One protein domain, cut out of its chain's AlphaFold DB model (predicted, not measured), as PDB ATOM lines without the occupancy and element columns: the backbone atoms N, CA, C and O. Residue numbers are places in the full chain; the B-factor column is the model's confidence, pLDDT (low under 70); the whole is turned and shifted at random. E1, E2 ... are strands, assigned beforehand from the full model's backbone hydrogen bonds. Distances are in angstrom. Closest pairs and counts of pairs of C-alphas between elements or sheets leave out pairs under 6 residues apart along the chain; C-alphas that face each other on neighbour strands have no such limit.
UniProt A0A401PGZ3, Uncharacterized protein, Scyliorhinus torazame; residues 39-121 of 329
ATOM      1  N   GLY A  39     114.692  69.602  83.107       66.88
ATOM      2  CA  GLY A  39     115.038  68.207  83.396       66.88
ATOM      3  C   GLY A  39     114.440  67.264  82.353       66.88
ATOM      4  O   GLY A  39     113.224  67.059  82.347       66.88
ATOM      5  N   ARG A  40     115.261  66.689  81.460       68.19
ATOM      6  CA  ARG A  40     114.843  65.642  80.506       68.19
ATOM      7  C   ARG A  40     115.518  64.319  80.861       68.19
ATOM      8  O   ARG A  40     116.715  64.168  80.649       68.19
ATOM      9  N   GLY A  41     114.748  63.350  81.343       66.44
ATOM     10  CA  GLY A  41     115.281  62.050  81.751       66.44
ATOM     11  C   GLY A  41     114.201  61.028  82.065       66.44
ATOM     12  O   GLY A  41     113.027  61.358  81.983       66.44
ATOM     13  N   ALA A  42     114.552  59.799  82.449       72.62
ATOM     14  CA  ALA A  42     113.551  58.855  82.969       72.62
ATOM     15  C   ALA A  42     112.869  59.434  84.229       72.62
ATOM     16  O   ALA A  42     111.645  59.369  84.374       72.62
ATOM     17  N   LEU A  43     113.658  60.111  85.066       70.12
ATOM     18  CA  LEU A  43     113.250  60.937  86.197       70.12
ATOM     19  C   LEU A  43     113.634  62.395  85.898       70.12
ATOM     20  O   LEU A  43     114.809  62.759  85.952       70.12
ATOM     21  N   GLY A  44     112.659  63.226  85.527       72.19
ATOM     22  CA  GLY A  44     112.884  64.640  85.206       72.19
ATOM     23  C   GLY A  44     112.354  65.551  86.311       72.19
ATOM     24  O   GLY A  44     111.136  65.635  86.483       72.19
ATOM     25  N   CYS A  45     113.242  66.257  87.016       63.88
ATOM     26  CA  CYS A  45     112.908  67.184  88.105       63.88
ATOM     27  C   CYS A  45     113.396  68.601  87.751       63.88
ATOM     28  O   CYS A  45     114.595  68.821  87.593       63.88
ATOM     29  N   GLY A  46     112.485  69.566  87.604       66.12
ATOM     30  CA  GLY A  46     112.838  70.922  87.160       66.12
ATOM     31  C   GLY A  46     111.647  71.866  87.043       66.12
ATOM     32  O   GLY A  46     110.522  71.455  87.297       66.12
ATOM     33  N   GLN A  47     111.828  73.117  86.600       75.88
ATOM     34  CA  GLN A  47     110.665  73.953  86.241       75.88
ATOM     35  C   GLN A  47     109.862  73.315  85.091       75.88
ATOM     36  O   GLN A  47     108.628  73.286  85.126       75.88
ATOM     37  N   LEU A  48     110.571  72.724  84.126       70.56
ATOM     38  CA  LEU A  48     110.047  71.906  83.034       70.56
ATOM     39  C   LEU A  48     110.600  70.474  83.147       70.56
ATOM     40  O   LEU A  48     111.631  70.151  82.557       70.56
ATOM     41  N   GLY A  49     109.909  69.612  83.894       74.88
ATOM     42  CA  GLY A  49     110.260  68.194  84.032       74.88
ATOM     43  C   GLY A  49     109.610  67.351  82.933       74.88
ATOM     44  O   GLY A  49     108.383  67.253  82.882       74.88
ATOM     45  N   ARG A  50     110.402  66.740  82.045       76.19
ATOM     46  CA  ARG A  50     109.947  65.775  81.024       76.19
ATOM     47  C   ARG A  50     110.594  64.412  81.268       76.19
ATOM     48  O   ARG A  50     111.812  64.301  81.160       76.19
ATOM     49  N   GLY A  51     109.790  63.386  81.534       73.06
ATOM     50  CA  GLY A  51     110.300  62.039  81.797       73.06
ATOM     51  C   GLY A  51     109.235  60.976  81.997       73.06
ATOM     52  O   GLY A  51     108.060  61.257  81.815       73.06
ATOM     53  N   ALA A  52     109.607  59.759  82.397       78.38
ATOM     54  CA  ALA A  52     108.625  58.771  82.850       78.38
ATOM     55  C   ALA A  52     107.937  59.260  84.141       78.38
ATOM     56  O   ALA A  52     106.705  59.268  84.206       78.38
ATOM     57  N   LEU A  53     108.721  59.790  85.094       74.88
ATOM     58  CA  LEU A  53     108.244  60.632  86.199       74.88
ATOM     59  C   LEU A  53     108.683  62.084  85.954       74.88
ATOM     60  O   LEU A  53     109.851  62.429  86.133       74.88
ATOM     61  N   GLY A  54     107.757  62.941  85.525       78.06
ATOM     62  CA  GLY A  54     108.015  64.371  85.335       78.06
ATOM     63  C   GLY A  54     107.505  65.172  86.529       78.06
ATOM     64  O   GLY A  54     106.290  65.320  86.670       78.06
ATOM     65  N   ARG A  55     108.399  65.707  87.370       76.88
ATOM     66  CA  ARG A  55     108.073  66.615  88.486       76.88
ATOM     67  C   ARG A  55     108.532  68.039  88.178       76.88
ATOM     68  O   ARG A  55     109.693  68.258  87.846       76.88
ATOM     69  N   GLY A  56     107.632  69.014  88.301       77.06
ATOM     70  CA  GLY A  56     107.967  70.417  88.052       77.06
ATOM     71  C   GLY A  56     106.786  71.372  88.077       77.06
ATOM     72  O   GLY A  56     105.667  70.959  88.341       77.06
ATOM     73  N   VAL A  57     106.987  72.648  87.740       81.44
ATOM     74  CA  VAL A  57     105.853  73.568  87.493       81.44
ATOM     75  C   VAL A  57     105.034  73.054  86.300       81.44
ATOM     76  O   VAL A  57     103.806  72.970  86.364       81.44
ATOM     77  N   LEU A  58     105.736  72.607  85.255       78.06
ATOM     78  CA  LEU A  58     105.219  71.888  84.092       78.06
ATOM     79  C   LEU A  58     105.773  70.453  84.082       78.06
ATOM     80  O   LEU A  58     106.790  70.175  83.443       78.06
ATOM     81  N   GLY A  59     105.103  69.539  84.784       80.00
ATOM     82  CA  GLY A  59     105.451  68.115  84.800       80.00
ATOM     83  C   GLY A  59     104.805  67.374  83.628       80.00
ATOM     84  O   GLY A  59     103.580  67.272  83.565       80.00
ATOM     85  N   ARG A  60     105.602  66.854  82.689       80.81
ATOM     86  CA  ARG A  60     105.151  66.014  81.565       80.81
ATOM     87  C   ARG A  60     105.756  64.616  81.667       80.81
ATOM     88  O   ARG A  60     106.975  64.486  81.649       80.81
ATOM     89  N   GLY A  61     104.924  63.579  81.699       79.75
ATOM     90  CA  GLY A  61     105.419  62.205  81.751       79.75
ATOM     91  C   GLY A  61     104.351  61.129  81.757       79.75
ATOM     92  O   GLY A  61     103.190  61.429  81.529       79.75
ATOM     93  N   VAL A  62     104.714  59.877  82.038       82.50
ATOM     94  CA  VAL A  62     103.711  58.835  82.337       82.50
ATOM     95  C   VAL A  62     103.006  59.193  83.649       82.50
ATOM     96  O   VAL A  62     101.778  59.234  83.703       82.50
ATOM     97  N   LEU A  63     103.792  59.584  84.655       80.62
ATOM     98  CA  LEU A  63     103.369  60.238  85.893       80.62
ATOM     99  C   LEU A  63     103.843  61.697  85.867       80.62
ATOM    100  O   LEU A  63     105.018  61.991  86.088       80.62
ATOM    101  N   GLY A  64     102.930  62.617  85.560       81.62
ATOM    102  CA  GLY A  64     103.205  64.054  85.543       81.62
ATOM    103  C   GLY A  64     102.708  64.716  86.824       81.62
ATOM    104  O   GLY A  64     101.498  64.812  87.016       81.62
ATOM    105  N   HIS A  65     103.615  65.201  87.671       79.44
ATOM    106  CA  HIS A  65     103.306  65.951  88.893       79.44
ATOM    107  C   HIS A  65     103.744  67.412  88.756       79.44
ATOM    108  O   HIS A  65     104.904  67.689  88.452       79.44
ATOM    109  N   GLY A  66     102.839  68.355  89.014       81.12
ATOM    110  CA  GLY A  66     103.183  69.772  88.958       81.12
ATOM    111  C   GLY A  66     102.028  70.732  89.163       81.12
ATOM    112  O   GLY A  66     100.927  70.313  89.486       81.12
ATOM    113  N   VAL A  67     102.235  72.027  88.923       83.69
ATOM    114  CA  VAL A  67     101.106  72.971  88.811       83.69
ATOM    115  C   VAL A  67     100.279  72.611  87.571       83.69
ATOM    116  O   VAL A  67      99.056  72.488  87.643       83.69
ATOM    117  N   LEU A  68     100.966  72.330  86.461       81.00
ATOM    118  CA  LEU A  68     100.443  71.762  85.222       81.00
ATOM    119  C   LEU A  68     101.001  70.343  85.034       81.00
ATOM    120  O   LEU A  68     102.021  70.147  84.370       81.00
ATOM    121  N   GLY A  69     100.327  69.352  85.617       82.38
ATOM    122  CA  GLY A  69     100.674  67.936  85.468       82.38
ATOM    123  C   GLY A  69     100.021  67.339  84.222       82.38
ATOM    124  O   GLY A  69      98.797  67.234  84.159       82.38
ATOM    125  N   ARG A  70     100.811  66.947  83.217       82.94
ATOM    126  CA  ARG A  70     100.347  66.251  82.006       82.94
ATOM    127  C   ARG A  70     100.942  64.848  81.935       82.94
ATOM    128  O   ARG A  70     102.160  64.712  81.898       82.94
ATOM    129  N   GLY A  71     100.105  63.824  81.835       82.25
ATOM    130  CA  GLY A  71     100.590  62.456  81.678       82.25
ATOM    131  C   GLY A  71      99.511  61.406  81.517       82.25
ATOM    132  O   GLY A  71      98.364  61.748  81.277       82.25
ATOM    133  N   VAL A  72      99.848  60.126  81.667       84.12
ATOM    134  CA  VAL A  72      98.826  59.075  81.830       84.12
ATOM    135  C   VAL A  72      98.140  59.269  83.187       84.12
ATOM    136  O   VAL A  72      96.914  59.339  83.257       84.12
ATOM    137  N   LEU A  73      98.945  59.481  84.230       82.56
ATOM    138  CA  LEU A  73      98.562  59.953  85.558       82.56
ATOM    139  C   LEU A  73      99.016  61.412  85.709       82.56
ATOM    140  O   LEU A  73     100.190  61.692  85.949       82.56
ATOM    141  N   GLY A  74      98.093  62.353  85.510       83.19
ATOM    142  CA  GLY A  74      98.358  63.787  85.620       83.19
ATOM    143  C   GLY A  74      97.871  64.335  86.957       83.19
ATOM    144  O   GLY A  74      96.665  64.456  87.162       83.19
ATOM    145  N   HIS A  75      98.796  64.704  87.840       82.12
ATOM    146  CA  HIS A  75      98.520  65.279  89.154       82.12
ATOM    147  C   HIS A  75      98.971  66.739  89.228       82.12
ATOM    148  O   HIS A  75     100.126  67.056  88.942       82.12
ATOM    149  N   GLY A  76      98.080  67.635  89.653       83.50
ATOM    150  CA  GLY A  76      98.442  69.040  89.815       83.50
ATOM    151  C   GLY A  76      97.299  69.982  90.134       83.50
ATOM    152  O   GLY A  76      96.197  69.542  90.420       83.50
ATOM    153  N   VAL A  77      97.524  71.292  90.033       84.88
ATOM    154  CA  VAL A  77      96.413  72.264  90.039       84.88
ATOM    155  C   VAL A  77      95.569  72.067  88.774       84.88
ATOM    156  O   VAL A  77      94.348  71.938  88.846       84.88
ATOM    157  N   LEU A  78      96.240  71.930  87.630       82.81
ATOM    158  CA  LEU A  78      95.699  71.516  86.337       82.81
ATOM    159  C   LEU A  78      96.246  70.124  85.986       82.81
ATOM    160  O   LEU A  78      97.291  69.995  85.345       82.81
ATOM    161  N   GLY A  79      95.538  69.080  86.420       83.94
ATOM    162  CA  GLY A  79      95.880  67.687  86.129       83.94
ATOM    163  C   GLY A  79      95.227  67.225  84.827       83.94
ATOM    164  O   GLY A  79      94.008  67.061  84.772       83.94
ATOM    165  N   ARG A  80      96.017  67.011  83.771       84.19
ATOM    166  CA  ARG A  80      95.566  66.466  82.479       84.19
ATOM    167  C   ARG A  80      96.150  65.078  82.245       84.19
ATOM    168  O   ARG A  80      97.367  64.926  82.218       84.19
ATOM    169  N   GLY A  81      95.303  64.089  81.995       83.25
ATOM    170  CA  GLY A  81      95.775  62.753  81.649       83.25
ATOM    171  C   GLY A  81      94.679  61.749  81.364       83.25
ATOM    172  O   GLY A  81      93.538  62.139  81.178       83.25
ATOM    173  N   VAL A  82      94.993  60.455  81.343       84.50
ATOM    174  CA  VAL A  82      93.947  59.415  81.381       84.50
ATOM    175  C   VAL A  82      93.278  59.451  82.758       84.50
ATOM    176  O   VAL A  82      92.056  59.525  82.856       84.50
ATOM    177  N   LEU A  83      94.092  59.528  83.811       82.69
ATOM    178  CA  LEU A  83      93.724  59.827  85.191       82.69
ATOM    179  C   LEU A  83      94.191  61.249  85.530       82.69
ATOM    180  O   LEU A  83      95.350  61.469  85.879       82.69
ATOM    181  N   GLY A  84      93.298  62.226  85.384       84.25
ATOM    182  CA  GLY A  84      93.579  63.629  85.694       84.25
ATOM    183  C   GLY A  84      93.067  63.990  87.084       84.25
ATOM    184  O   GLY A  84      91.853  64.052  87.286       84.25
ATOM    185  N   ARG A  85      93.962  64.254  88.042       84.81
ATOM    186  CA  ARG A  85      93.606  64.630  89.418       84.81
ATOM    187  C   ARG A  85      94.143  66.022  89.748       84.81
ATOM    188  O   ARG A  85      95.337  66.276  89.604       84.81
ATOM    189  N   GLY A  86      93.278  66.920  90.204       84.31
ATOM    190  CA  GLY A  86      93.685  68.285  90.531       84.31
ATOM    191  C   GLY A  86      92.557  69.204  90.955       84.31
ATOM    192  O   GLY A  86      91.449  68.744  91.180       84.31
ATOM    193  N   VAL A  87      92.797  70.513  91.029       85.00
ATOM    194  CA  VAL A  87      91.698  71.492  91.166       85.00
ATOM    195  C   VAL A  87      90.849  71.473  89.890       85.00
ATOM    196  O   VAL A  87      89.624  71.357  89.949       85.00
ATOM    197  N   LEU A  88      91.515  71.473  88.735       84.00
ATOM    198  CA  LEU A  88      90.963  71.209  87.411       84.00
ATOM    199  C   LEU A  88      91.502  69.864  86.906       84.00
ATOM    200  O   LEU A  88      92.585  69.789  86.325       84.00
ATOM    201  N   GLY A  89      90.742  68.797  87.144       85.00
ATOM    202  CA  GLY A  89      91.068  67.444  86.688       85.00
ATOM    203  C   GLY A  89      90.419  67.156  85.336       85.00
ATOM    204  O   GLY A  89      89.195  67.124  85.237       85.00
ATOM    205  N   CYS A  90      91.216  66.945  84.290       83.50
ATOM    206  CA  CYS A  90      90.745  66.637  82.938       83.50
ATOM    207  C   CYS A  90      91.321  65.296  82.468       83.50
ATOM    208  O   CYS A  90      92.539  65.154  82.377       83.50
ATOM    209  N   GLY A  91      90.469  64.335  82.118       84.31
ATOM    210  CA  GLY A  91      90.929  63.042  81.615       84.31
ATOM    211  C   GLY A  91      89.827  62.060  81.271       84.31
ATOM    212  O   GLY A  91      88.672  62.448  81.225       84.31
ATOM    213  N   ALA A  92      90.139  60.784  81.058       84.56
ATOM    214  CA  ALA A  92      89.098  59.750  81.038       84.56
ATOM    215  C   ALA A  92      88.448  59.634  82.432       84.56
ATOM    216  O   ALA A  92      87.223  59.618  82.558       84.56
ATOM    217  N   LEU A  93      89.283  59.670  83.473       83.94
ATOM    218  CA  LEU A  93      88.942  59.752  84.888       83.94
ATOM    219  C   LEU A  93      89.371  61.130  85.420       83.94
ATOM    220  O   LEU A  93      90.521  61.327  85.813       83.94
ATOM    221  N   GLY A  94      88.463  62.106  85.385       85.62
ATOM    222  CA  GLY A  94      88.716  63.478  85.834       85.62
ATOM    223  C   GLY A  94      88.226  63.705  87.262       85.62
ATOM    224  O   GLY A  94      87.018  63.724  87.506       85.62
ATOM    225  N   CYS A  95      89.142  63.922  88.203       83.81
ATOM    226  CA  CYS A  95      88.840  64.118  89.621       83.81
ATOM    227  C   CYS A  95      89.348  65.483  90.103       83.81
ATOM    228  O   CYS A  95      90.542  65.761  90.008       83.81
ATOM    229  N   GLY A  96      88.467  66.321  90.651       85.44
ATOM    230  CA  GLY A  96      88.862  67.642  91.138       85.44
ATOM    231  C   GLY A  96      87.731  68.529  91.628       85.44
ATOM    232  O   GLY A  96      86.619  68.063  91.813       85.44
ATOM    233  N   LEU A  97      87.981  69.825  91.804       85.06
ATOM    234  CA  LEU A  97      86.919  70.817  92.024       85.06
ATOM    235  C   LEU A  97      86.076  70.966  90.743       85.06
ATOM    236  O   LEU A  97      84.847  70.878  90.780       85.06
ATOM    237  N   LEU A  98      86.763  71.064  89.600       84.94
ATOM    238  CA  LEU A  98      86.231  70.953  88.243       84.94
ATOM    239  C   LEU A  98      86.747  69.660  87.599       84.94
ATOM    240  O   LEU A  98      87.844  69.622  87.042       84.94
ATOM    241  N   GLY A  99      85.949  68.597  87.672       86.44
ATOM    242  CA  GLY A  99      86.236  67.331  86.998       86.44
ATOM    243  C   GLY A  99      85.650  67.323  85.585       86.44
ATOM    244  O   GLY A  99      84.448  67.541  85.413       86.44
ATOM    245  N   ARG A 100      86.467  67.044  84.566       86.62
ATOM    246  CA  ARG A 100      86.026  66.776  83.188       86.62
ATOM    247  C   ARG A 100      86.536  65.427  82.707       86.62
ATOM    248  O   ARG A 100      87.726  65.151  82.830       86.62
ATOM    249  N   GLY A 101      85.656  64.624  82.115       85.94
ATOM    250  CA  GLY A 101      86.060  63.333  81.567       85.94
ATOM    251  C   GLY A 101      84.940  62.388  81.185       85.94
ATOM    252  O   GLY A 101      83.791  62.797  81.111       85.94
ATOM    253  N   VAL A 102      85.252  61.111  80.972       86.94
ATOM    254  CA  VAL A 102      84.221  60.063  80.856       86.94
ATOM    255  C   VAL A 102      83.584  59.843  82.230       86.94
ATOM    256  O   VAL A 102      82.365  59.926  82.375       86.94
ATOM    257  N   LEU A 103      84.417  59.680  83.258       86.00
ATOM    258  CA  LEU A 103      84.037  59.669  84.666       86.00
ATOM    259  C   LEU A 103      84.554  60.952  85.311       86.00
ATOM    260  O   LEU A 103      85.754  61.117  85.523       86.00
ATOM    261  N   ALA A 104      83.643  61.874  85.605       88.88
ATOM    262  CA  ALA A 104      83.977  63.162  86.192       88.88
ATOM    263  C   ALA A 104      83.462  63.237  87.629       88.88
ATOM    264  O   ALA A 104      82.251  63.167  87.855       88.88
ATOM    265  N   ARG A 105      84.363  63.412  88.598       87.50
ATOM    266  CA  ARG A 105      84.019  63.577  90.016       87.50
ATOM    267  C   ARG A 105      84.540  64.914  90.532       87.50
ATOM    268  O   ARG A 105      85.730  65.194  90.419       87.50
ATOM    269  N   GLY A 106      83.655  65.722  91.107       85.69
ATOM    270  CA  GLY A 106      84.043  67.010  91.673       85.69
ATOM    271  C   GLY A 106      82.902  67.842  92.218       85.69
ATOM    272  O   GLY A 106      81.795  67.343  92.336       85.69
ATOM    273  N   VAL A 107      83.129  69.119  92.518       87.56
ATOM    274  CA  VAL A 107      82.021  70.057  92.790       87.56
ATOM    275  C   VAL A 107      81.242  70.294  91.491       87.56
ATOM    276  O   VAL A 107      80.018  70.162  91.456       87.56
ATOM    277  N   LEU A 108      81.974  70.531  90.399       85.12
ATOM    278  CA  LEU A 108      81.497  70.592  89.020       85.12
ATOM    279  C   LEU A 108      82.010  69.364  88.255       85.12
ATOM    280  O   LEU A 108      83.108  69.381  87.703       85.12
ATOM    281  N   GLY A 109      81.221  68.290  88.230       87.00
ATOM    282  CA  GLY A 109      81.547  67.073  87.480       87.00
ATOM    283  C   GLY A 109      80.870  67.082  86.113       87.00
ATOM    284  O   GLY A 109      79.651  66.934  86.045       87.00
ATOM    285  N   ARG A 110      81.630  67.242  85.022       88.56
ATOM    286  CA  ARG A 110      81.113  67.217  83.643       88.56
ATOM    287  C   ARG A 110      81.691  66.032  82.870       88.56
ATOM    288  O   ARG A 110      82.869  66.043  82.524       88.56
ATOM    289  N   GLY A 111      80.864  65.041  82.563       86.81
ATOM    290  CA  GLY A 111      81.319  63.845  81.857       86.81
ATOM    291  C   GLY A 111      80.211  62.939  81.358       86.81
ATOM    292  O   GLY A 111      79.066  63.358  81.333       86.81
ATOM    293  N   VAL A 112      80.510  61.696  80.978       87.69
ATOM    294  CA  VAL A 112      79.461  60.697  80.696       87.69
ATOM    295  C   VAL A 112      78.780  60.297  82.010       87.69
ATOM    296  O   VAL A 112      77.559  60.419  82.126       87.69
ATOM    297  N   LEU A 113      79.566  59.947  83.037       86.00
ATOM    298  CA  LEU A 113      79.120  59.881  84.434       86.00
ATOM    299  C   LEU A 113      79.643  61.116  85.180       86.00
ATOM    300  O   LEU A 113      80.790  61.155  85.625       86.00
ATOM    301  N   GLY A 114      78.799  62.137  85.313       87.25
ATOM    302  CA  GLY A 114      79.123  63.347  86.069       87.25
ATOM    303  C   GLY A 114      78.606  63.245  87.499       87.25
ATOM    304  O   GLY A 114      77.396  63.315  87.712       87.25
ATOM    305  N   ARG A 115      79.496  63.105  88.488       87.44
ATOM    306  CA  ARG A 115      79.164  63.162  89.922       87.44
ATOM    307  C   ARG A 115      79.684  64.454  90.542       87.44
ATOM    308  O   ARG A 115      80.878  64.738  90.464       87.44
ATOM    309  N   GLY A 116      78.808  65.195  91.212       86.81
ATOM    310  CA  GLY A 116      79.212  66.374  91.970       86.81
ATOM    311  C   GLY A 116      78.078  67.127  92.628       86.81
ATOM    312  O   GLY A 116      76.970  66.625  92.677       86.81
ATOM    313  N   VAL A 117      78.313  68.348  93.101       88.00
ATOM    314  CA  VAL A 117      77.214  69.257  93.484       88.00
ATOM    315  C   VAL A 117      76.423  69.637  92.225       88.00
ATOM    316  O   VAL A 117      75.196  69.533  92.179       88.00
ATOM    317  N   LEU A 118      77.152  69.970  91.157       85.75
ATOM    318  CA  LEU A 118      76.665  70.231  89.805       85.75
ATOM    319  C   LEU A 118      77.142  69.114  88.866       85.75
ATOM    320  O   LEU A 118      78.107  69.275  88.116       85.75
ATOM    321  N   GLY A 119      76.474  67.961  88.923       87.19
ATOM    322  CA  GLY A 119      76.745  66.832  88.030       87.19
ATOM    323  C   GLY A 119      76.087  67.022  86.664       87.19
ATOM    324  O   GLY A 119      74.860  67.041  86.568       87.19
ATOM    325  N   ARG A 120      76.878  67.141  85.593       87.56
ATOM    326  CA  ARG A 120      76.401  67.170  84.201       87.56
ATOM    327  C   ARG A 120      76.925  65.962  83.434       87.56
ATOM    328  O   ARG A 120      78.133  65.741  83.408       87.56
ATOM    329  N   GLY A 121      76.044  65.230  82.762       87.56
ATOM    330  CA  GLY A 121      76.460  64.116  81.919       87.56
ATOM    331  C   GLY A 121      75.332  63.319  81.306       87.56
ATOM    332  O   GLY A 121      74.200  63.764  81.338       87.56
TER     333      GLY A 121
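Overview. This is residues 39 to 121 of the 329 residues of an uncharacterized protein of Scyliorhinus torazame (UniProt A0A401PGZ3). The chain is wound in stacked turns into a narrow, flattened solenoid, each turn laid beside the one before, so that the stack makes the long axis. E1 and E6 form its two ends, and the long strand E2 runs round through several turns without a break in its strand run. The printed part has 83 residues with no named helix and six named strands, E1 to E6 in chain order, which form one parallel sheet in that same order; the class is all strand. The whole is compact, with a radius of gyration of the C-alphas of 12.7 A, and spans 39 by 16 by 9 A, only just a rod.

Arrangement. Start at E1, residues 39 to 45, an edge strand, and look across to E2, residues 48 to 80. They are parallel, with 46 degrees between their directions; C-alphas 39 and 49 face each other at 4.8 A, and N 50 and O 39 are within hydrogen-bond range at 2.9 A. E2 bends by 172 degrees at residue 57, and its pairing is staggered: residues 49 to 55 pair with E1, and residues 73 to 80 with E3, residues 83 to 90. E2 and E3 are parallel at 35 degrees, and N 85 and O 74 are 2.8 A apart. E3 bends by 153 degrees at residue 87. Next comes E4, residues 93 to 105, parallel to E3 at 23 degrees, with N 100 and O 89 at 2.8 A. E4 bends by 167 degrees at residue 96. E5, residues 108 to 115, is parallel to E4, with N 115 and O 104 at 2.8 A, and bends by 152 degrees at residue 112. E6, residues 118 to 120, is the other edge strand, parallel to E5 at 24 degrees, with N 120 and O 109 at 2.8 A. E1 and E6 are apart.

Along the chain. Find C-alpha 39 at (115.038, 68.207, 83.396), where E1 begins; it measures 5.3 A from first to last C-alpha. E2 starts at C-alpha 48, at (110.047, 71.906, 83.034), and its 33 residues cover 15.5 A. E3 measures 7.8 A, E4 8.1 A and E5 7.8 A. E6 measures 6.4 A and ends at C-alpha 120, at (76.401, 67.170, 84.201).

Size, cuts and confidence. The two C-alphas farthest apart are those of Gly 41 and Val 117, at 40.5 A. The printed part has no cut, and its five links between strands are tight, two residues each. The sheet is twisted, its C-alphas lying up to 4.4 A off the best plane. Mean pLDDT of the printed part is 81.8; look for values under 70 at residues 39 to 41 and 45 to 46.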